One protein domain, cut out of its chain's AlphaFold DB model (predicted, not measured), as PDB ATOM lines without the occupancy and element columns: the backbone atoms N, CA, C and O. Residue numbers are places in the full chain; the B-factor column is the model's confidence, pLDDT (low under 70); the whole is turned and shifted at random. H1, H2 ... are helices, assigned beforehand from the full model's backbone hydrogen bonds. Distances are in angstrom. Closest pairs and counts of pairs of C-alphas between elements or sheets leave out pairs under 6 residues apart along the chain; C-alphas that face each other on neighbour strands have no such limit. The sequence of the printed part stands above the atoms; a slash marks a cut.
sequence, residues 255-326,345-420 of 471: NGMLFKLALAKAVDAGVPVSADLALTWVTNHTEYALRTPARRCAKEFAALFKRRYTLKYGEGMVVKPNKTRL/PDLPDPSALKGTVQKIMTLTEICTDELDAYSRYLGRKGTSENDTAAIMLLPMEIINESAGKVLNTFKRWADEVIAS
ATOM      1  N   ASN A 255     -36.307 -12.725  33.956       71.50
ATOM      2  CA  ASN A 255     -37.753 -12.535  33.936       71.50
ATOM      3  C   ASN A 255     -38.416 -13.631  34.766       71.50
ATOM      4  O   ASN A 255     -39.503 -14.072  34.425       71.50
ATOM      5  N   GLY A 256     -37.737 -14.162  35.785       86.56
ATOM      6  CA  GLY A 256     -38.153 -15.389  36.458       86.56
ATOM      7  C   GLY A 256     -39.456 -15.223  37.239       86.56
ATOM      8  O   GLY A 256     -40.322 -16.103  37.196       86.56
ATOM      9  N   MET A 257     -39.622 -14.095  37.933       91.31
ATOM     10  CA  MET A 257     -40.812 -13.815  38.740       91.31
ATOM     11  C   MET A 257     -41.977 -13.356  37.861       91.31
ATOM     12  O   MET A 257     -43.085 -13.880  37.995       91.31
ATOM     13  N   LEU A 258     -41.722 -12.442  36.919       90.44
ATOM     14  CA  LEU A 258     -42.707 -11.973  35.944       90.44
ATOM     15  C   LEU A 258     -43.192 -13.113  35.043       90.44
ATOM     16  O   LEU A 258     -44.390 -13.219  34.786       90.44
ATOM     17  N   PHE A 259     -42.298 -14.018  34.632       90.88
ATOM     18  CA  PHE A 259     -42.647 -15.247  33.920       90.88
ATOM     19  C   PHE A 259     -43.617 -16.104  34.725       90.88
ATOM     20  O   PHE A 259     -44.680 -16.459  34.217       90.88
ATOM     21  N   LYS A 260     -43.268 -16.440  35.975       93.12
ATOM     22  CA  LYS A 260     -44.122 -17.273  36.827       93.12
ATOM     23  C   LYS A 260     -45.493 -16.630  37.021       93.12
ATOM     24  O   LYS A 260     -46.500 -17.325  36.918       93.12
ATOM     25  N   LEU A 261     -45.541 -15.313  37.230       93.75
ATOM     26  CA  LEU A 261     -46.791 -14.567  37.355       93.75
ATOM     27  C   LEU A 261     -47.619 -14.596  36.061       93.75
ATOM     28  O   LEU A 261     -48.818 -14.868  36.110       93.75
ATOM     29  N   ALA A 262     -46.998 -14.344  34.907       92.12
ATOM     30  CA  ALA A 262     -47.666 -14.378  33.608       92.12
ATOM     31  C   ALA A 262     -48.200 -15.780  33.282       92.12
ATOM     32  O   ALA A 262     -49.336 -15.925  32.831       92.12
ATOM     33  N   LEU A 263     -47.411 -16.818  33.572       93.94
ATOM     34  CA  LEU A 263     -47.803 -18.209  33.391       93.94
ATOM     35  C   LEU A 263     -48.973 -18.594  34.298       93.94
ATOM     36  O   LEU A 263     -49.937 -19.194  33.828       93.94
ATOM     37  N   ALA A 264     -48.910 -18.219  35.572       95.56
ATOM     38  CA  ALA A 264     -49.977 -18.459  36.532       95.56
ATOM     39  C   ALA A 264     -51.295 -17.794  36.099       95.56
ATOM     40  O   ALA A 264     -52.326 -18.461  36.061       95.56
ATOM     41  N   LYS A 265     -51.249 -16.519  35.678       94.81
ATOM     42  CA  LYS A 265     -52.414 -15.784  35.151       94.81
ATOM     43  C   LYS A 265     -53.000 -16.436  33.896       94.81
ATOM     44  O   LYS A 265     -54.215 -16.576  33.798       94.81
ATOM     45  N   ALA A 266     -52.157 -16.844  32.945       94.44
ATOM     46  CA  ALA A 266     -52.616 -17.490  31.714       94.44
ATOM     47  C   ALA A 266     -53.342 -18.812  32.005       94.44
ATOM     48  O   ALA A 266     -54.427 -19.053  31.479       94.44
ATOM     49  N   VAL A 267     -52.772 -19.643  32.884       95.50
ATOM     50  CA  VAL A 267     -53.355 -20.937  33.264       95.50
ATOM     51  C   VAL A 267     -54.645 -20.776  34.059       95.50
ATOM     52  O   VAL A 267     -55.598 -21.509  33.805       95.50
ATOM     53  N   ASP A 268     -54.698 -19.816  34.980       96.12
ATOM     54  CA  ASP A 268     -55.907 -19.513  35.753       96.12
ATOM     55  C   ASP A 268     -57.063 -19.047  34.853       96.12
ATOM     56  O   ASP A 268     -58.179 -19.556  34.946       96.12
ATOM     57  N   ALA A 269     -56.769 -18.174  33.884       95.12
ATOM     58  CA  ALA A 269     -57.736 -17.702  32.892       95.12
ATOM     59  C   ALA A 269     -58.104 -18.753  31.820       95.12
ATOM     60  O   ALA A 269     -58.949 -18.489  30.964       95.12
ATOM     61  N   GLY A 270     -57.462 -19.928  31.819       94.38
ATOM     62  CA  GLY A 270     -57.650 -20.962  30.798       94.38
ATOM     63  C   GLY A 270     -57.139 -20.570  29.406       94.38
ATOM     64  O   GLY A 270     -57.511 -21.200  28.414       94.38
ATOM     65  N   VAL A 271     -56.294 -19.541  29.320       95.38
ATOM     66  CA  VAL A 271     -55.692 -19.062  28.074       95.38
ATOM     67  C   VAL A 271     -54.544 -20.001  27.675       95.38
ATOM     68  O   VAL A 271     -53.748 -20.398  28.534       95.38
ATOM     69  N   PRO A 272     -54.415 -20.377  26.389       95.94
ATOM     70  CA  PRO A 272     -53.292 -21.185  25.930       95.94
ATOM     71  C   PRO A 272     -51.939 -20.521  26.223       95.94
ATOM     72  O   PRO A 272     -51.752 -19.325  26.004       95.94
ATOM     73  N   VAL A 273     -50.965 -21.312  26.676       95.44
ATOM     74  CA  VAL A 273     -49.577 -20.859  26.834       95.44
ATOM     75  C   VAL A 273     -49.021 -20.544  25.448       95.44
ATOM     76  O   VAL A 273     -48.892 -21.443  24.619       95.44
ATOM     77  N   SER A 274     -48.714 -19.274  25.189       95.25
ATOM     78  CA  SER A 274     -48.218 -18.818  23.889       95.25
ATOM     79  C   SER A 274     -46.793 -19.306  23.609       95.25
ATOM     80  O   SER A 274     -46.067 -19.737  24.507       95.25
ATOM     81  N   ALA A 275     -46.357 -19.188  22.352       94.12
ATOM     82  CA  ALA A 275     -44.991 -19.520  21.952       94.12
ATOM     83  C   ALA A 275     -43.933 -18.685  22.697       94.12
ATOM     84  O   ALA A 275     -42.891 -19.214  23.082       94.12
ATOM     85  N   ASP A 276     -44.206 -17.397  22.930       91.75
ATOM     86  CA  ASP A 276     -43.336 -16.515  23.713       91.75
ATOM     87  C   ASP A 276     -43.232 -16.980  25.165       91.75
ATOM     88  O   ASP A 276     -42.131 -17.145  25.684       91.75
ATOM     89  N   LEU A 277     -44.370 -17.273  25.797       91.56
ATOM     90  CA  LEU A 277     -44.408 -17.712  27.188       91.56
ATOM     91  C   LEU A 277     -43.756 -19.091  27.371       91.56
ATOM     92  O   LEU A 277     -43.069 -19.325  28.362       91.56
ATOM     93  N   ALA A 278     -43.919 -19.992  26.398       93.31
ATOM     94  CA  ALA A 278     -43.237 -21.283  26.377       93.31
ATOM     95  C   ALA A 278     -41.718 -21.138  26.201       93.31
ATOM     96  O   ALA A 278     -40.966 -21.867  26.845       93.31
ATOM     97  N   LEU A 279     -41.255 -20.191  25.379       92.00
ATOM     98  CA  LEU A 279     -39.827 -19.899  25.242       92.00
ATOM     99  C   LEU A 279     -39.255 -19.385  26.569       92.00
ATOM    100  O   LEU A 279     -38.232 -19.890  27.027       92.00
ATOM    101  N   THR A 280     -39.950 -18.446  27.220       89.44
ATOM    102  CA  THR A 280     -39.571 -17.939  28.546       89.44
ATOM    103  C   THR A 280     -39.579 -19.042  29.607       89.44
ATOM    104  O   THR A 280     -38.742 -19.035  30.509       89.44
ATOM    105  N   TRP A 281     -40.481 -20.021  29.494       90.69
ATOM    106  CA  TRP A 281     -40.506 -21.177  30.389       90.69
ATOM    107  C   TRP A 281     -39.217 -21.989  30.290       90.69
ATOM    108  O   TRP A 281     -38.615 -22.309  31.311       90.69
ATOM    109  N   VAL A 282     -38.755 -22.280  29.074       88.94
ATOM    110  CA  VAL A 282     -37.518 -23.042  28.860       88.94
ATOM    111  C   VAL A 282     -36.304 -22.280  29.374       88.94
ATOM    112  O   VAL A 282     -35.455 -22.870  30.034       88.94
ATOM    113  N   THR A 283     -36.219 -20.976  29.105       84.75
ATOM    114  CA  THR A 283     -35.054 -20.172  29.500       84.75
ATOM    115  C   THR A 283     -34.949 -19.959  31.010       84.75
ATOM    116  O   THR A 283     -33.845 -19.753  31.504       84.75
ATOM    117  N   ASN A 284     -36.066 -20.026  31.742       80.88
ATOM    118  CA  ASN A 284     -36.110 -19.868  33.201       80.88
ATOM    119  C   ASN A 284     -36.250 -21.201  33.958       80.88
ATOM    120  O   ASN A 284     -36.494 -21.193  35.167       80.88
ATOM    121  N   HIS A 285     -36.146 -22.351  33.285       80.50
ATOM    122  CA  HIS A 285     -36.323 -23.635  33.954       80.50
ATOM    123  C   HIS A 285     -35.108 -23.990  34.820       80.50
ATOM    124  O   HIS A 285     -33.972 -23.962  34.359       80.50
ATOM    125  N   THR A 286     -35.342 -24.359  36.080       71.56
ATOM    126  CA  THR A 286     -34.268 -24.604  37.057       71.56
ATOM    127  C   THR A 286     -33.506 -25.901  36.811       71.56
ATOM    128  O   THR A 286     -32.320 -25.976  37.110       71.56
ATOM    129  N   GLU A 287     -34.175 -26.926  36.281       76.12
ATOM    130  CA  GLU A 287     -33.586 -28.261  36.091       76.12
ATOM    131  C   GLU A 287     -32.954 -28.449  34.708       76.12
ATOM    132  O   GLU A 287     -32.264 -29.437  34.472       76.12
ATOM    133  N   TYR A 288     -33.183 -27.519  33.780       75.06
ATOM    134  CA  TYR A 288     -32.778 -27.685  32.391       75.06
ATOM    135  C   TYR A 288     -32.039 -26.452  31.887       75.06
ATOM    136  O   TYR A 288     -32.628 -25.397  31.658       75.06
ATOM    137  N   ALA A 289     -30.734 -26.607  31.685       83.25
ATOM    138  CA  ALA A 289     -29.906 -25.601  31.046       83.25
ATOM    139  C   ALA A 289     -29.855 -25.845  29.534       83.25
ATOM    140  O   ALA A 289     -29.559 -26.950  29.079       83.25
ATOM    141  N   LEU A 290     -30.082 -24.790  28.751       88.94
ATOM    142  CA  LEU A 290     -29.930 -24.846  27.300       88.94
ATOM    143  C   LEU A 290     -28.507 -25.281  26.913       88.94
ATOM    144  O   LEU A 290     -27.515 -24.750  27.422       88.94
ATOM    145  N   ARG A 291     -28.405 -26.207  25.957       93.44
ATOM    146  CA  ARG A 291     -27.123 -26.633  25.377       93.44
ATOM    147  C   ARG A 291     -26.487 -25.510  24.548       93.44
ATOM    148  O   ARG A 291     -27.135 -24.537  24.155       93.44
ATOM    149  N   THR A 292     -25.197 -25.663  24.248       93.50
ATOM    150  CA  THR A 292     -24.386 -24.665  23.530       93.50
ATOM    151  C   THR A 292     -25.016 -24.141  22.232       93.50
ATOM    152  O   THR A 292     -24.968 -22.925  22.053       93.50
ATOM    153  N   PRO A 293     -25.633 -24.955  21.344       93.94
ATOM    154  CA  PRO A 293     -26.273 -24.428  20.136       93.94
ATOM    155  C   PRO A 293     -27.375 -23.410  20.416       93.94
ATOM    156  O   PRO A 293     -27.326 -22.302  19.889       93.94
ATOM    157  N   ALA A 294     -28.296 -23.729  21.324       91.75
ATOM    158  CA  ALA A 294     -29.373 -22.821  21.704       91.75
ATOM    159  C   ALA A 294     -28.863 -21.563  22.430       91.75
ATOM    160  O   ALA A 294     -29.432 -20.489  22.271       91.75
ATOM    161  N   ARG A 295     -27.775 -21.671  23.207       90.75
ATOM    162  CA  ARG A 295     -27.167 -20.521  23.902       90.75
ATOM    163  C   ARG A 295     -26.397 -19.590  22.967       90.75
ATOM    164  O   ARG A 295     -26.524 -18.378  23.092       90.75
ATOM    165  N   ARG A 296     -25.576 -20.144  22.068       90.12
ATOM    166  CA  ARG A 296     -24.757 -19.374  21.113       90.12
ATOM    167  C   ARG A 296     -25.634 -18.700  20.060       90.12
ATOM    168  O   ARG A 296     -25.380 -17.556  19.707       90.12
ATOM    169  N   CYS A 297     -26.665 -19.403  19.602       90.50
ATOM    170  CA  CYS A 297     -27.575 -18.970  18.545       90.50
ATOM    171  C   CYS A 297     -28.949 -18.627  19.138       90.50
ATOM    172  O   CYS A 297     -29.975 -19.149  18.707       90.50
ATOM    173  N   ALA A 298     -28.977 -17.813  20.200       90.12
ATOM    174  CA  ALA A 298     -30.194 -17.556  20.975       90.12
ATOM    175  C   ALA A 298     -31.313 -16.903  20.144       90.12
ATOM    176  O   ALA A 298     -32.492 -17.190  20.364       90.12
ATOM    177  N   LYS A 299     -30.956 -16.053  19.171       90.25
ATOM    178  CA  LYS A 299     -31.914 -15.390  18.273       90.25
ATOM    179  C   LYS A 299     -32.556 -16.399  17.320       90.25
ATOM    180  O   LYS A 299     -33.780 -16.452  17.207       90.25
ATOM    181  N   GLU A 300     -31.736 -17.230  16.688       91.50
ATOM    182  CA  GLU A 300     -32.146 -18.267  15.741       91.50
ATOM    183  C   GLU A 300     -32.955 -19.352  16.456       91.50
ATOM    184  O   GLU A 300     -34.018 -19.751  15.982       91.50
ATOM    185  N   PHE A 301     -32.507 -19.765  17.645       93.81
ATOM    186  CA  PHE A 301     -33.220 -20.697  18.512       93.81
ATOM    187  C   PHE A 301     -34.597 -20.161  18.892       93.81
ATOM    188  O   PHE A 301     -35.587 -20.870  18.726       93.81
ATOM    189  N   ALA A 302     -34.691 -18.907  19.342       92.75
ATOM    190  CA  ALA A 302     -35.970 -18.291  19.680       92.75
ATOM    191  C   ALA A 302     -36.928 -18.258  18.478       92.75
ATOM    192  O   ALA A 302     -38.110 -18.578  18.628       92.75
ATOM    193  N   ALA A 303     -36.436 -17.901  17.288       92.44
ATOM    194  CA  ALA A 303     -37.238 -17.881  16.066       92.44
ATOM    195  C   ALA A 303     -37.735 -19.286  15.686       92.44
ATOM    196  O   ALA A 303     -38.934 -19.485  15.457       92.44
ATOM    197  N   LEU A 304     -36.832 -20.272  15.684       94.19
ATOM    198  CA  LEU A 304     -37.135 -21.654  15.314       94.19
ATOM    199  C   LEU A 304     -38.108 -22.291  16.297       94.19
ATOM    200  O   LEU A 304     -39.121 -22.861  15.890       94.19
ATOM    201  N   PHE A 305     -37.833 -22.141  17.592       95.38
ATOM    202  CA  PHE A 305     -38.669 -22.656  18.664       95.38
ATOM    203  C   PHE A 305     -40.088 -22.110  18.552       95.38
ATOM    204  O   PHE A 305     -41.035 -22.895  18.526       95.38
ATOM    205  N   LYS A 306     -40.259 -20.787  18.408       94.56
ATOM    206  CA  LYS A 306     -41.594 -20.183  18.278       94.56
ATOM    207  C   LYS A 306     -42.329 -20.714  17.053       94.56
ATOM    208  O   LYS A 306     -43.492 -21.097  17.159       94.56
ATOM    209  N   ARG A 307     -41.648 -20.816  15.907       93.69
ATOM    210  CA  ARG A 307     -42.245 -21.339  14.673       93.69
ATOM    211  C   ARG A 307     -42.710 -22.784  14.841       93.69
ATOM    212  O   ARG A 307     -43.854 -23.104  14.520       93.69
ATOM    213  N   ARG A 308     -41.846 -23.649  15.372       93.88
ATOM    214  CA  ARG A 308     -42.134 -25.069  15.615       93.88
ATOM    215  C   ARG A 308     -43.221 -25.253  16.678       93.88
ATOM    216  O   ARG A 308     -44.069 -26.134  16.539       93.88
ATOM    217  N   TYR A 309     -43.244 -24.397  17.696       96.38
ATOM    218  CA  TYR A 309     -44.263 -24.399  18.739       96.38
ATOM    219  C   TYR A 309     -45.639 -24.075  18.162       96.38
ATOM    220  O   TYR A 309     -46.575 -24.851  18.348       96.38
ATOM    221  N   THR A 310     -45.748 -22.991  17.390       95.56
ATOM    222  CA  THR A 310     -46.993 -22.605  16.714       95.56
ATOM    223  C   THR A 310     -47.454 -23.669  15.719       95.56
ATOM    224  O   THR A 310     -48.642 -23.966  15.649       95.56
ATOM    225  N   LEU A 311     -46.538 -24.312  14.987       94.12
ATOM    226  CA  LEU A 311     -46.892 -25.422  14.093       94.12
ATOM    227  C   LEU A 311     -47.478 -26.628  14.845       94.12
ATOM    228  O   LEU A 311     -48.372 -27.293  14.327       94.12
ATOM    229  N   LYS A 312     -46.980 -26.922  16.052       95.38
ATOM    230  CA  LYS A 312     -47.397 -28.091  16.840       95.38
ATOM    231  C   LYS A 312     -48.639 -27.841  17.696       95.38
ATOM    232  O   LYS A 312     -49.446 -28.752  17.863       95.38
ATOM    233  N   TYR A 313     -48.771 -26.644  18.262       95.75
ATOM    234  CA  TYR A 313     -49.787 -26.316  19.268       95.75
ATOM    235  C   TYR A 313     -50.737 -25.186  18.845       95.75
ATOM    236  O   TYR A 313     -51.624 -24.823  19.612       95.75
ATOM    237  N   GLY A 314     -50.590 -24.640  17.635       94.69
ATOM    238  CA  GLY A 314     -51.422 -23.542  17.147       94.69
ATOM    239  C   GLY A 314     -51.245 -22.289  18.002       94.69
ATOM    240  O   GLY A 314     -50.135 -21.775  18.139       94.69
ATOM    241  N   GLU A 315     -52.346 -21.817  18.587       92.00
ATOM    242  CA  GLU A 315     -52.365 -20.654  19.486       92.00
ATOM    243  C   GLU A 315     -51.644 -20.909  20.818       92.00
ATOM    244  O   GLU A 315     -51.175 -19.961  21.449       92.00
ATOM    245  N   GLY A 316     -51.497 -22.171  21.236       94.88
ATOM    246  CA  GLY A 316     -50.725 -22.517  22.421       94.88
ATOM    247  C   GLY A 316     -51.134 -23.812  23.109       94.88
ATOM    248  O   GLY A 316     -52.131 -24.451  22.774       94.88
ATOM    249  N   MET A 317     -50.360 -24.209  24.118       93.88
ATOM    250  CA  MET A 317     -50.702 -25.361  24.953       93.88
ATOM    251  C   MET A 317     -51.689 -24.964  26.051       93.88
ATOM    252  O   MET A 317     -51.372 -24.141  26.906       93.88
ATOM    253  N   VAL A 318     -52.851 -25.614  26.098       94.56
ATOM    254  CA  VAL A 318     -53.771 -25.481  27.234       94.56
ATOM    255  C   VAL A 318     -53.249 -26.314  28.404       94.56
ATOM    256  O   VAL A 318     -53.174 -27.544  28.329       94.56
ATOM    257  N   VAL A 319     -52.877 -25.642  29.492       94.50
ATOM    258  CA  VAL A 319     -52.382 -26.264  30.727       94.50
ATOM    259  C   VAL A 319     -53.474 -26.169  31.784       94.50
ATOM    260  O   VAL A 319     -54.062 -25.113  31.979       94.50
ATOM    261  N   LYS A 320     -53.772 -27.283  32.458       92.12
ATOM    262  CA  LYS A 320     -54.773 -27.294  33.529       92.12
ATOM    263  C   LYS A 320     -54.176 -26.736  34.829       92.12
ATOM    264  O   LYS A 320     -53.043 -27.110  35.148       92.12
ATOM    265  N   PRO A 321     -54.932 -25.938  35.604       92.88
ATOM    266  CA  PRO A 321     -54.514 -25.490  36.928       92.88
ATOM    267  C   PRO A 321     -54.156 -26.660  37.852       92.88
ATOM    268  O   PRO A 321     -54.843 -27.684  37.883       92.88
ATOM    269  N   ASN A 322     -53.081 -26.502  38.621       93.50
ATOM    270  CA  ASN A 322     -52.650 -27.450  39.642       93.50
ATOM    271  C   ASN A 322     -52.987 -26.953  41.057       93.50
ATOM    272  O   ASN A 322     -53.459 -25.839  41.264       93.50
ATOM    273  N   LYS A 323     -52.767 -27.816  42.057       92.25
ATOM    274  CA  LYS A 323     -53.052 -27.482  43.462       92.25
ATOM    275  C   LYS A 323     -52.006 -26.550  44.082       92.25
ATOM    276  O   LYS A 323     -52.357 -25.775  44.966       92.25
ATOM    277  N   THR A 324     -50.751 -26.613  43.639       94.25
ATOM    278  CA  THR A 324     -49.680 -25.739  44.139       94.25
ATOM    279  C   THR A 324     -50.016 -24.283  43.839       94.25
ATOM    280  O   THR A 324     -50.411 -23.971  42.720       94.25
ATOM    281  N   ARG A 325     -49.874 -23.408  44.837       95.31
ATOM    282  CA  ARG A 325     -50.116 -21.969  44.698       95.31
ATOM    283  C   ARG A 325     -48.835 -21.208  44.427       95.31
ATOM    284  O   ARG A 325     -47.790 -21.553  44.978       95.31
ATOM    285  N   LEU A 326     -48.955 -20.168  43.611       95.88
ATOM    286  CA  LEU A 326     -47.864 -19.277  43.268       95.88
ATOM    287  C   LEU A 326     -47.326 -18.594  44.522       95.88
ATOM    288  O   LEU A 326     -48.062 -17.984  45.295       95.88
ATOM    289  N   PRO A 345     -52.046 -12.525  43.843       90.25
ATOM    290  CA  PRO A 345     -53.354 -13.155  44.025       90.25
ATOM    291  C   PRO A 345     -53.231 -14.677  44.202       90.25
ATOM    292  O   PRO A 345     -52.198 -15.258  43.861       90.25
ATOM    293  N   ASP A 346     -54.288 -15.332  44.697       94.19
ATOM    294  CA  ASP A 346     -54.325 -16.798  44.824       94.19
ATOM    295  C   ASP A 346     -54.360 -17.464  43.441       94.19
ATOM    296  O   ASP A 346     -55.423 -17.741  42.892       94.19
ATOM    297  N   LEU A 347     -53.179 -17.685  42.863       96.19
ATOM    298  CA  LEU A 347     -52.993 -18.241  41.526       96.19
ATOM    299  C   LEU A 347     -52.332 -19.627  41.589       96.19
ATOM    300  O   LEU A 347     -51.534 -19.890  42.497       96.19
ATOM    301  N   PRO A 348     -52.600 -20.524  40.624       95.69
ATOM    302  CA  PRO A 348     -51.871 -21.783  40.499       95.69
ATOM    303  C   PRO A 348     -50.405 -21.547  40.094       95.69
ATOM    304  O   PRO A 348     -50.100 -20.606  39.367       95.69
ATOM    305  N   ASP A 349     -49.501 -22.437  40.503       94.25
ATOM    306  CA  ASP A 349     -48.109 -22.464  40.030       94.25
ATOM    307  C   ASP A 349     -47.850 -23.669  39.114       94.25
ATOM    308  O   ASP A 349     -47.430 -24.739  39.577       94.25
ATOM    309  N   PRO A 350     -48.076 -23.529  37.799       92.38
ATOM    310  CA  PRO A 350     -47.844 -24.601  36.840       92.38
ATOM    311  C   PRO A 350     -46.365 -24.754  36.437       92.38
ATOM    312  O   PRO A 350     -46.060 -25.661  35.659       92.38
ATOM    313  N   SER A 351     -45.443 -23.909  36.926       88.38
ATOM    314  CA  SER A 351     -44.070 -23.790  36.392       88.38
ATOM    315  C   SER A 351     -43.233 -25.075  36.495       88.38
ATOM    316  O   SER A 351     -42.347 -25.303  35.667       88.38
ATOM    317  N   ALA A 352     -43.556 -25.950  37.452       86.31
ATOM    318  CA  ALA A 352     -42.888 -27.232  37.695       86.31
ATOM    319  C   ALA A 352     -43.687 -28.464  37.204       86.31
ATOM    320  O   ALA A 352     -43.396 -29.600  37.587       86.31
ATOM    321  N   LEU A 353     -44.724 -28.284  36.373       89.25
ATOM    322  CA  LEU A 353     -45.522 -29.405  35.860       89.25
ATOM    323  C   LEU A 353     -44.726 -30.271  34.874       89.25
ATOM    324  O   LEU A 353     -44.711 -30.010  33.671       89.25
ATOM    325  N   LYS A 354     -44.149 -31.369  35.383       87.62
ATOM    326  CA  LYS A 354     -43.295 -32.319  34.640       87.62
ATOM    327  C   LYS A 354     -43.823 -32.687  33.252       87.62
ATOM    328  O   LYS A 354     -43.087 -32.621  32.278       87.62
ATOM    329  N   GLY A 355     -45.107 -33.038  33.136       89.56
ATOM    330  CA  GLY A 355     -45.692 -33.455  31.855       89.56
ATOM    331  C   GLY A 355     -45.753 -32.343  30.800       89.56
ATOM    332  O   GLY A 355     -45.600 -32.617  29.611       89.56
ATOM    333  N   THR A 356     -45.967 -31.093  31.215       89.88
ATOM    334  CA  THR A 356     -45.951 -29.935  30.310       89.88
ATOM    335  C   THR A 356     -44.519 -29.556  29.971       89.88
ATOM    336  O   THR A 356     -44.193 -29.431  28.794       89.88
ATOM    337  N   VAL A 357     -43.659 -29.466  30.989       90.19
ATOM    338  CA  VAL A 357     -42.231 -29.170  30.834       90.19
ATOM    339  C   VAL A 357     -41.593 -30.146  29.852       90.19
ATOM    340  O   VAL A 357     -41.012 -29.706  28.870       90.19
ATOM    341  N   GLN A 358     -41.802 -31.456  30.012       91.81
ATOM    342  CA  GLN A 358     -41.229 -32.466  29.121       91.81
ATOM    343  C   GLN A 358     -41.614 -32.250  27.652       91.81
ATOM    344  O   GLN A 358     -40.776 -32.380  26.765       91.81
ATOM    345  N   LYS A 359     -42.872 -31.882  27.371       93.50
ATOM    346  CA  LYS A 359     -43.341 -31.616  26.000       93.50
ATOM    347  C   LYS A 359     -42.657 -30.409  25.371       93.50
ATOM    348  O   LYS A 359     -42.445 -30.405  24.156       93.50
ATOM    349  N   ILE A 360     -42.380 -29.389  26.178       92.81
ATOM    350  CA  ILE A 360     -41.670 -28.191  25.744       92.81
ATOM    351  C   ILE A 360     -40.180 -28.521  25.566       92.81
ATOM    352  O   ILE A 360     -39.620 -28.196  24.526       92.81
ATOM    353  N   MET A 361     -39.572 -29.264  26.494       91.50
ATOM    354  CA  MET A 361     -38.165 -29.676  26.415       91.50
ATOM    355  C   MET A 361     -37.874 -30.574  25.215       91.50
ATOM    356  O   MET A 361     -36.880 -30.374  24.530       91.50
ATOM    357  N   THR A 362     -38.774 -31.497  24.869       94.38
ATOM    358  CA  THR A 362     -38.641 -32.267  23.624       94.38
ATOM    359  C   THR A 362     -38.594 -31.359  22.393       94.38
ATOM    360  O   THR A 362     -37.862 -31.645  21.453       94.38
ATOM    361  N   LEU A 363     -39.358 -30.262  22.375       95.19
ATOM    362  CA  LEU A 363     -39.301 -29.298  21.276       95.19
ATOM    363  C   LEU A 363     -37.988 -28.503  21.291       95.19
ATOM    364  O   LEU A 363     -37.397 -28.287  20.238       95.19
ATOM    365  N   THR A 364     -37.527 -28.114  22.479       94.69
ATOM    366  CA  THR A 364     -36.237 -27.448  22.688       94.69
ATOM    367  C   THR A 364     -35.069 -28.269  22.156       94.69
ATOM    368  O   THR A 364     -34.244 -27.719  21.433       94.69
ATOM    369  N   GLU A 365     -35.004 -29.567  22.460       94.81
ATOM    370  CA  GLU A 365     -33.936 -30.445  21.962       94.81
ATOM    371  C   GLU A 365     -33.967 -30.551  20.436       94.81
ATOM    372  O   GLU A 365     -32.940 -30.364  19.796       94.81
ATOM    373  N   ILE A 366     -35.150 -30.714  19.832       94.75
ATOM    374  CA  ILE A 366     -35.289 -30.739  18.366       94.75
ATOM    375  C   ILE A 366     -34.730 -29.454  17.740       94.75
ATOM    376  O   ILE A 366     -33.935 -29.516  16.804       94.75
ATOM    377  N   CYS A 367     -35.115 -28.288  18.262       95.12
ATOM    378  CA  CYS A 367     -34.614 -27.006  17.764       95.12
ATOM    379  C   CYS A 367     -33.109 -26.829  18.009       95.12
ATOM    380  O   CYS A 367     -32.421 -26.216  17.200       95.12
ATOM    381  N   THR A 368     -32.595 -27.357  19.119       94.56
ATOM    382  CA  THR A 368     -31.170 -27.305  19.461       94.56
ATOM    383  C   THR A 368     -30.346 -28.156  18.499       94.56
ATOM    384  O   THR A 368     -29.330 -27.682  17.993       94.56
ATOM    385  N   ASP A 369     -30.795 -29.379  18.214       95.44
ATOM    386  CA  ASP A 369     -30.125 -30.304  17.299       95.44
ATOM    387  C   ASP A 369     -30.134 -29.774  15.854       95.44
ATOM    388  O   ASP A 369     -29.130 -29.874  15.152       95.44
ATOM    389  N   GLU A 370     -31.232 -29.146  15.413       93.25
ATOM    390  CA  GLU A 370     -31.322 -28.502  14.089       93.25
ATOM    391  C   GLU A 370     -30.350 -27.317  13.934       93.25
ATOM    392  O   GLU A 370     -29.917 -27.018  12.823       93.25
ATOM    393  N   LEU A 371     -29.959 -26.668  15.036       94.75
ATOM    394  CA  LEU A 371     -29.000 -25.558  15.039       94.75
ATOM    395  C   LEU A 371     -27.557 -25.990  15.319       94.75
ATOM    396  O   LEU A 371     -26.662 -25.142  15.316       94.75
ATOM    397  N   ASP A 372     -27.288 -27.277  15.548       93.94
ATOM    398  CA  ASP A 372     -25.957 -27.756  15.939       93.94
ATOM    399  C   ASP A 372     -24.892 -27.437  14.877       93.94
ATOM    400  O   ASP A 372     -23.833 -26.892  15.195       93.94
ATOM    401  N   ALA A 373     -25.189 -27.675  13.595       92.50
ATOM    402  CA  ALA A 373     -24.256 -27.392  12.505       92.50
ATOM    403  C   ALA A 373     -23.959 -25.887  12.363       92.50
ATOM    404  O   ALA A 373     -22.794 -25.492  12.249       92.50
ATOM    405  N   TYR A 374     -24.996 -25.047  12.442       92.88
ATOM    406  CA  TYR A 374     -24.872 -23.588  12.423       92.88
ATOM    407  C   TYR A 374     -24.053 -23.074  13.619       92.88
ATOM    408  O   TYR A 374     -23.084 -22.330  13.456       92.88
ATOM    409  N   SER A 375     -24.358 -23.560  14.823       94.00
ATOM    410  CA  SER A 375     -23.616 -23.225  16.039       94.00
ATOM    411  C   SER A 375     -22.143 -23.614  15.944       94.00
ATOM    412  O   SER A 375     -21.274 -22.817  16.303       94.00
ATOM    413  N   ARG A 376     -21.825 -24.819  15.450       94.19
ATOM    414  CA  ARG A 376     -20.436 -25.271  15.253       94.19
ATOM    415  C   ARG A 376     -19.679 -24.380  14.275       94.19
ATOM    416  O   ARG A 376     -18.497 -24.131  14.497       94.19
ATOM    417  N   TYR A 377     -20.338 -23.891  13.225       92.81
ATOM    418  CA  TYR A 377     -19.743 -22.945  12.282       92.81
ATOM    419  C   TYR A 377     -19.399 -21.608  12.956       92.81
ATOM    420  O   TYR A 377     -18.264 -21.141  12.848       92.81
ATOM    421  N   LEU A 378     -20.339 -21.035  13.716       91.25
ATOM    422  CA  LEU A 378     -20.131 -19.787  14.464       91.25
ATOM    423  C   LEU A 378     -19.137 -19.913  15.626       91.25
ATOM    424  O   LEU A 378     -18.588 -18.923  16.087       91.25
ATOM    425  N   GLY A 379     -18.884 -21.129  16.112       91.25
ATOM    426  CA  GLY A 379     -17.865 -21.375  17.134       91.25
ATOM    427  C   GLY A 379     -16.422 -21.261  16.630       91.25
ATOM    428  O   GLY A 379     -15.497 -21.329  17.438       91.25
ATOM    429  N   ARG A 380     -16.201 -21.130  15.315       92.56
ATOM    430  CA  ARG A 380     -14.866 -21.040  14.706       92.56
ATOM    431  C   ARG A 380     -14.378 -19.589  14.677       92.56
ATOM    432  O   ARG A 380     -15.159 -18.658  14.547       92.56
ATOM    433  N   LYS A 381     -13.060 -19.377  14.756       89.25
ATOM    434  CA  LYS A 381     -12.480 -18.029  14.626       89.25
ATOM    435  C   LYS A 381     -12.670 -17.491  13.201       89.25
ATOM    436  O   LYS A 381     -12.429 -18.213  12.234       89.25
ATOM    437  N   GLY A 382     -13.047 -16.217  13.082       86.88
ATOM    438  CA  GLY A 382     -13.179 -15.527  11.793       86.88
ATOM    439  C   GLY A 382     -14.363 -15.995  10.939       86.88
ATOM    440  O   GLY A 382     -14.280 -15.946   9.712       86.88
ATOM    441  N   THR A 383     -15.424 -16.509  11.562       88.62
ATOM    442  CA  THR A 383     -16.718 -16.753  10.911       88.62
ATOM    443  C   THR A 383     -17.741 -15.713  11.356       88.62
ATOM    444  O   THR A 383     -17.600 -15.096  12.413       88.62
ATOM    445  N   SER A 384     -18.754 -15.497  10.524       86.25
ATOM    446  CA  SER A 384     -19.824 -14.529  10.759       86.25
ATOM    447  C   SER A 384     -21.192 -15.156  10.509       86.25
ATOM    448  O   SER A 384     -21.340 -16.036   9.660       86.25
ATOM    449  N   GLU A 385     -22.215 -14.664  11.215       82.88
ATOM    450  CA  GLU A 385     -23.626 -15.003  10.966       82.88
ATOM    451  C   GLU A 385     -24.081 -14.631   9.548       82.88
ATOM    452  O   GLU A 385     -24.995 -15.253   9.011       82.88
ATOM    453  N   ASN A 386     -23.392 -13.669   8.924       81.75
ATOM    454  CA  ASN A 386     -23.667 -13.190   7.571       81.75
ATOM    455  C   ASN A 386     -22.930 -13.978   6.476       81.75
ATOM    456  O   ASN A 386     -23.101 -13.682   5.293       81.75
ATOM    457  N   ASP A 387     -22.108 -14.971   6.834       84.19
ATOM    458  CA  ASP A 387     -21.437 -15.811   5.845       84.19
ATOM    459  C   ASP A 387     -22.472 -16.647   5.076       84.19
ATOM    460  O   ASP A 387     -23.346 -17.278   5.671       84.19
ATOM    461  N   THR A 388     -22.323 -16.768   3.754       81.81
ATOM    462  CA  THR A 388     -23.202 -17.620   2.929       81.81
ATOM    463  C   THR A 388     -23.245 -19.064   3.438       81.81
ATOM    464  O   THR A 388     -24.304 -19.688   3.454       81.81
ATOM    465  N   ALA A 389     -22.106 -19.587   3.906       83.06
ATOM    466  CA  ALA A 389     -22.025 -20.916   4.504       83.06
ATOM    467  C   ALA A 389     -22.824 -21.022   5.814       83.06
ATOM    468  O   ALA A 389     -23.429 -22.058   6.063       83.06
ATOM    469  N   ALA A 390     -22.870 -19.962   6.628       85.94
ATOM    470  CA  ALA A 390     -23.688 -19.924   7.836       85.94
ATOM    471  C   ALA A 390     -25.180 -19.908   7.476       85.94
ATOM    472  O   ALA A 390     -25.954 -20.702   8.002       85.94
ATOM    473  N   ILE A 391     -25.567 -19.073   6.508       84.31
ATOM    474  CA  ILE A 391     -26.945 -18.969   6.016       84.31
ATOM    475  C   ILE A 391     -27.464 -20.318   5.489       84.31
ATOM    476  O   ILE A 391     -28.595 -20.693   5.783       84.31
ATOM    477  N   MET A 392     -26.638 -21.074   4.758       84.56
ATOM    478  CA  MET A 392     -27.006 -22.401   4.236       84.56
ATOM    479  C   MET A 392     -27.204 -23.471   5.319       84.56
ATOM    480  O   MET A 392     -27.830 -24.493   5.050       84.56
ATOM    481  N   LEU A 393     -26.660 -23.263   6.521       88.62
ATOM    482  CA  LEU A 393     -26.811 -24.179   7.653       88.62
ATOM    483  C   LEU A 393     -28.056 -23.877   8.499       88.62
ATOM    484  O   LEU A 393     -28.382 -24.669   9.383       88.62
ATOM    485  N   LEU A 394     -28.736 -22.750   8.263       87.69
ATOM    486  CA  LEU A 394     -29.965 -22.409   8.971       87.69
ATOM    487  C   LEU A 394     -31.159 -23.199   8.414       87.69
ATOM    488  O   LEU A 394     -31.289 -23.350   7.197       87.69
ATOM    489  N   PRO A 395     -32.089 -23.642   9.279       85.94
ATOM    490  CA  PRO A 395     -33.379 -24.149   8.832       85.94
ATOM    491  C   PRO A 395     -34.103 -23.119   7.959       85.94
ATOM    492  O   PRO A 395     -34.219 -21.949   8.330       85.94
ATOM    493  N   MET A 396     -34.624 -23.561   6.809       79.12
ATOM    494  CA  MET A 396     -35.269 -22.690   5.813       79.12
ATOM    495  C   MET A 396     -36.394 -21.831   6.403       79.12
ATOM    496  O   MET A 396     -36.683 -20.756   5.881       79.12
ATOM    497  N   GLU A 397     -37.034 -22.277   7.489       79.62
ATOM    498  CA  GLU A 397     -38.145 -21.559   8.110       79.62
ATOM    499  C   GLU A 397     -37.733 -20.294   8.880       79.62
ATOM    500  O   GLU A 397     -38.607 -19.484   9.196       79.62
ATOM    501  N   ILE A 398     -36.445 -20.127   9.202       82.56
ATOM    502  CA  ILE A 398     -35.927 -18.983   9.976       82.56
ATOM    503  C   ILE A 398     -34.937 -18.116   9.194       82.56
ATOM    504  O   ILE A 398     -34.381 -17.164   9.740       82.56
ATOM    505  N   ILE A 399     -34.732 -18.423   7.915       78.19
ATOM    506  CA  ILE A 399     -33.925 -17.605   7.014       78.19
ATOM    507  C   ILE A 399     -34.643 -16.266   6.833       78.19
ATOM    508  O   ILE A 399     -35.748 -16.198   6.296       78.19
ATOM    509  N   ASN A 400     -34.025 -15.197   7.332       67.62
ATOM    510  CA  ASN A 400     -34.564 -13.844   7.229       67.62
ATOM    511  C   ASN A 400     -34.499 -13.323   5.778       67.62
ATOM    512  O   ASN A 400     -33.855 -13.910   4.911       67.62
ATOM    513  N   GLU A 401     -35.167 -12.204   5.489       60.84
ATOM    514  CA  GLU A 401     -35.240 -11.666   4.120       60.84
ATOM    515  C   GLU A 401     -33.868 -11.325   3.517       60.84
ATOM    516  O   GLU A 401     -33.672 -11.489   2.311       60.84
ATOM    517  N   SER A 402     -32.899 -10.880   4.325       57.59
ATOM    518  CA  SER A 402     -31.540 -10.589   3.851       57.59
ATOM    519  C   SER A 402     -30.795 -11.867   3.458       57.59
ATOM    520  O   SER A 402     -30.242 -11.939   2.360       57.59
ATOM    521  N   ALA A 403     -30.856 -12.907   4.287       63.03
ATOM    522  CA  ALA A 403     -30.309 -14.224   3.985       63.03
ATOM    523  C   ALA A 403     -31.041 -14.896   2.809       63.03
ATOM    524  O   ALA A 403     -30.414 -15.537   1.965       63.03
ATOM    525  N   GLY A 404     -32.349 -14.663   2.680       65.00
ATOM    526  CA  GLY A 404     -33.163 -15.087   1.543       65.00
ATOM    527  C   GLY A 404     -32.727 -14.432   0.231       65.00
ATOM    528  O   GLY A 404     -32.664 -15.106  -0.795       65.00
ATOM    529  N   LYS A 405     -32.341 -13.147   0.242       65.31
ATOM    530  CA  LYS A 405     -31.749 -12.474  -0.930       65.31
ATOM    531  C   LYS A 405     -30.405 -13.087  -1.324       65.31
ATOM    532  O   LYS A 405     -30.175 -13.294  -2.514       65.31
ATOM    533  N   VAL A 406     -29.548 -13.415  -0.355       67.31
ATOM    534  CA  VAL A 406     -28.257 -14.086  -0.609       67.31
ATOM    535  C   VAL A 406     -28.481 -15.472  -1.214       67.31
ATOM    536  O   VAL A 406     -27.881 -15.801  -2.235       67.31
ATOM    537  N   LEU A 407     -29.410 -16.253  -0.657       70.19
ATOM    538  CA  LEU A 407     -29.791 -17.566  -1.182       70.19
ATOM    539  C   LEU A 407     -30.410 -17.492  -2.574       70.19
ATOM    540  O   LEU A 407     -30.060 -18.296  -3.427       70.19
ATOM    541  N   ASN A 408     -31.280 -16.516  -2.836       71.06
ATOM    542  CA  ASN A 408     -31.861 -16.316  -4.163       71.06
ATOM    543  C   ASN A 408     -30.810 -15.873  -5.185       71.06
ATOM    544  O   ASN A 408     -30.861 -16.297  -6.335       71.06
ATOM    545  N   THR A 409     -29.836 -15.060  -4.769       73.50
ATOM    546  CA  THR A 409     -28.706 -14.665  -5.623       73.50
ATOM    547  C   THR A 409     -27.832 -15.870  -5.950       73.50
ATOM    548  O   THR A 409     -27.504 -16.085  -7.114       73.50
ATOM    549  N   PHE A 410     -27.516 -16.696  -4.948       72.75
ATOM    550  CA  PHE A 410     -26.778 -17.941  -5.142       72.75
ATOM    551  C   PHE A 410     -27.548 -18.933  -6.017       72.75
ATOM    552  O   PHE A 410     -26.968 -19.525  -6.919       72.75
ATOM    553  N   LYS A 411     -28.856 -19.087  -5.790       77.38
ATOM    554  CA  LYS A 411     -29.726 -19.947  -6.591       77.38
ATOM    555  C   LYS A 411     -29.755 -19.490  -8.044       77.38
ATOM    556  O   LYS A 411     -29.532 -20.306  -8.920       77.38
ATOM    557  N   ARG A 412     -29.945 -18.191  -8.296       77.31
ATOM    558  CA  ARG A 412     -29.919 -17.633  -9.652       77.31
ATOM    559  C   ARG A 412     -28.569 -17.867 -10.328       77.31
ATOM    560  O   ARG A 412     -28.544 -18.306 -11.466       77.31
ATOM    561  N   TRP A 413     -27.466 -17.640  -9.616       81.62
ATOM    562  CA  TRP A 413     -26.129 -17.955 -10.124       81.62
ATOM    563  C   TRP A 413     -25.975 -19.448 -10.441       81.62
ATOM    564  O   TRP A 413     -25.469 -19.798 -11.501       81.62
ATOM    565  N   ALA A 414     -26.440 -20.340  -9.563       75.56
ATOM    566  CA  ALA A 414     -26.387 -21.780  -9.791       75.56
ATOM    567  C   ALA A 414     -27.239 -22.189 -11.002       75.56
ATOM    568  O   ALA A 414     -26.762 -22.940 -11.846       75.56
ATOM    569  N   ASP A 415     -28.452 -21.649 -11.126       76.94
ATOM    570  CA  ASP A 415     -29.357 -21.887 -12.251       76.94
ATOM    571  C   ASP A 415     -28.744 -21.377 -13.572       76.94
ATOM    572  O   ASP A 415     -28.786 -22.079 -14.578       76.94
ATOM    573  N   GLU A 416     -28.095 -20.206 -13.573       75.75
ATOM    574  CA  GLU A 416     -27.360 -19.654 -14.725       75.75
ATOM    575  C   GLU A 416     -26.137 -20.509 -15.099       75.75
ATOM    576  O   GLU A 416     -25.865 -20.749 -16.278       75.75
ATOM    577  N   VAL A 417     -25.398 -21.013 -14.109       71.56
ATOM    578  CA  VAL A 417     -24.244 -21.900 -14.321       71.56
ATOM    579  C   VAL A 417     -24.683 -23.264 -14.861       71.56
ATOM    580  O   VAL A 417     -24.027 -23.805 -15.751       71.56
ATOM    581  N   ILE A 418     -25.800 -23.805 -14.373       76.50
ATOM    582  CA  ILE A 418     -26.379 -25.070 -14.844       76.50
ATOM    583  C   ILE A 418     -26.942 -24.903 -16.262       76.50
ATOM    584  O   ILE A 418     -26.681 -25.737 -17.125       76.50
ATOM    585  N   ALA A 419     -27.653 -23.806 -16.534       70.44
ATOM    586  CA  ALA A 419     -28.216 -23.518 -17.852       70.44
ATOM    587  C   ALA A 419     -27.143 -23.219 -18.914       70.44
ATOM    588  O   ALA A 419     -27.379 -23.433 -20.102       70.44
ATOM    589  N   SER A 420     -25.965 -22.733 -18.511       65.38
ATOM    590  CA  SER A 420     -24.891 -22.357 -19.437       65.38
ATOM    591  C   SER A 420     -23.939 -23.495 -19.823       65.38
ATOM    592  O   SER A 420     -23.157 -23.298 -20.758       65.38
TER     593      SER A 420
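Overview. This is residues 255 to 326 and 345 to 420 of the 471 residues of the protein "TerB_N domain-containing protein" of Dickeya dadantii (strain 3937) (UniProt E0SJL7). What shape does the model have? The longest helix, H8, forms one end of an elongated model and sticks out with residues 411 to 420; H2, H4 and H5 cross one another as the core of the body, and H1 packs on H2 towards the other end. The short helices H3, H6 and H7 lie between that core and H8. What is it made of? The printed part has 148 residues with eight named helices, H1 to H8 in order, and no named strand: the class is all helix. The whole is loose, with a radius of gyration of the C-alphas of 19.0 A and spans of 70 by 31 by 22 A.

Arrangement. What does the longest helix meet? H8, residues 401 to 420, touches H7, residues 388 to 392, with its residues 403 to 407 alone; the closest C-alphas, of Ile 391 and Ala 403, are 6.2 A apart. H7 and H6, residues 372 to 378, only just touch, with 3 pairs of C-alphas within 8 A, the closest being Tyr 374 and Ala 390 at 6.0 A. H6 touches H3, residues 292 to 296, closest at the C-alphas of Pro 293 and Ser 375, 5.0 A apart. How do the hub helices stand? H5, residues 354 to 370, and H2, residues 275 to 283, touch about perpendicular at 90 degrees, with the closest C-alphas, of Val 282 and Met 361, 7.1 A apart. H4, residues 298 to 313, touches both and runs opposite ways to each, at steep tilts of 54 degrees to H2 and 56 degrees to H5; its closest C-alpha pairs are Ala 275 and Lys 306 at 5.0 A, and Phe 305 and Cys 367 at 6.0 A. Where is H1? H1, residues 256 to 268, forms a helical hairpin with H2, opposite ways at a steep tilt of 44 degrees, and the closest C-alphas, of Phe 259 and Thr 280, are 6.8 A apart. Are the helix backbones complete? Every O i to N i+4 pair is within hydrogen-bond range in H1, H2, H3, H4, H6, H7 and H8, and 11 of 13 are in H5.

Along the chain. Where does H8 run? It spans 27.9 A from C-alpha 401 at (-35.240, -11.666, 4.120) to C-alpha 420 at (-24.891, -22.357, -19.437). How long are the others? H5 measures 24.1 A, H4 21.5 A, H1 18.2 A and H2 12.5 A, with H1 beginning at C-alpha 256, (-38.153, -15.389, 36.458).

Size, cuts and confidence. Where is the cut? Residues 327 to 344 are not printed, and C-alphas 326 and 345 are 8.3 A apart. Where is confidence low? Residues 400 to 406 and residue 420 are under 70.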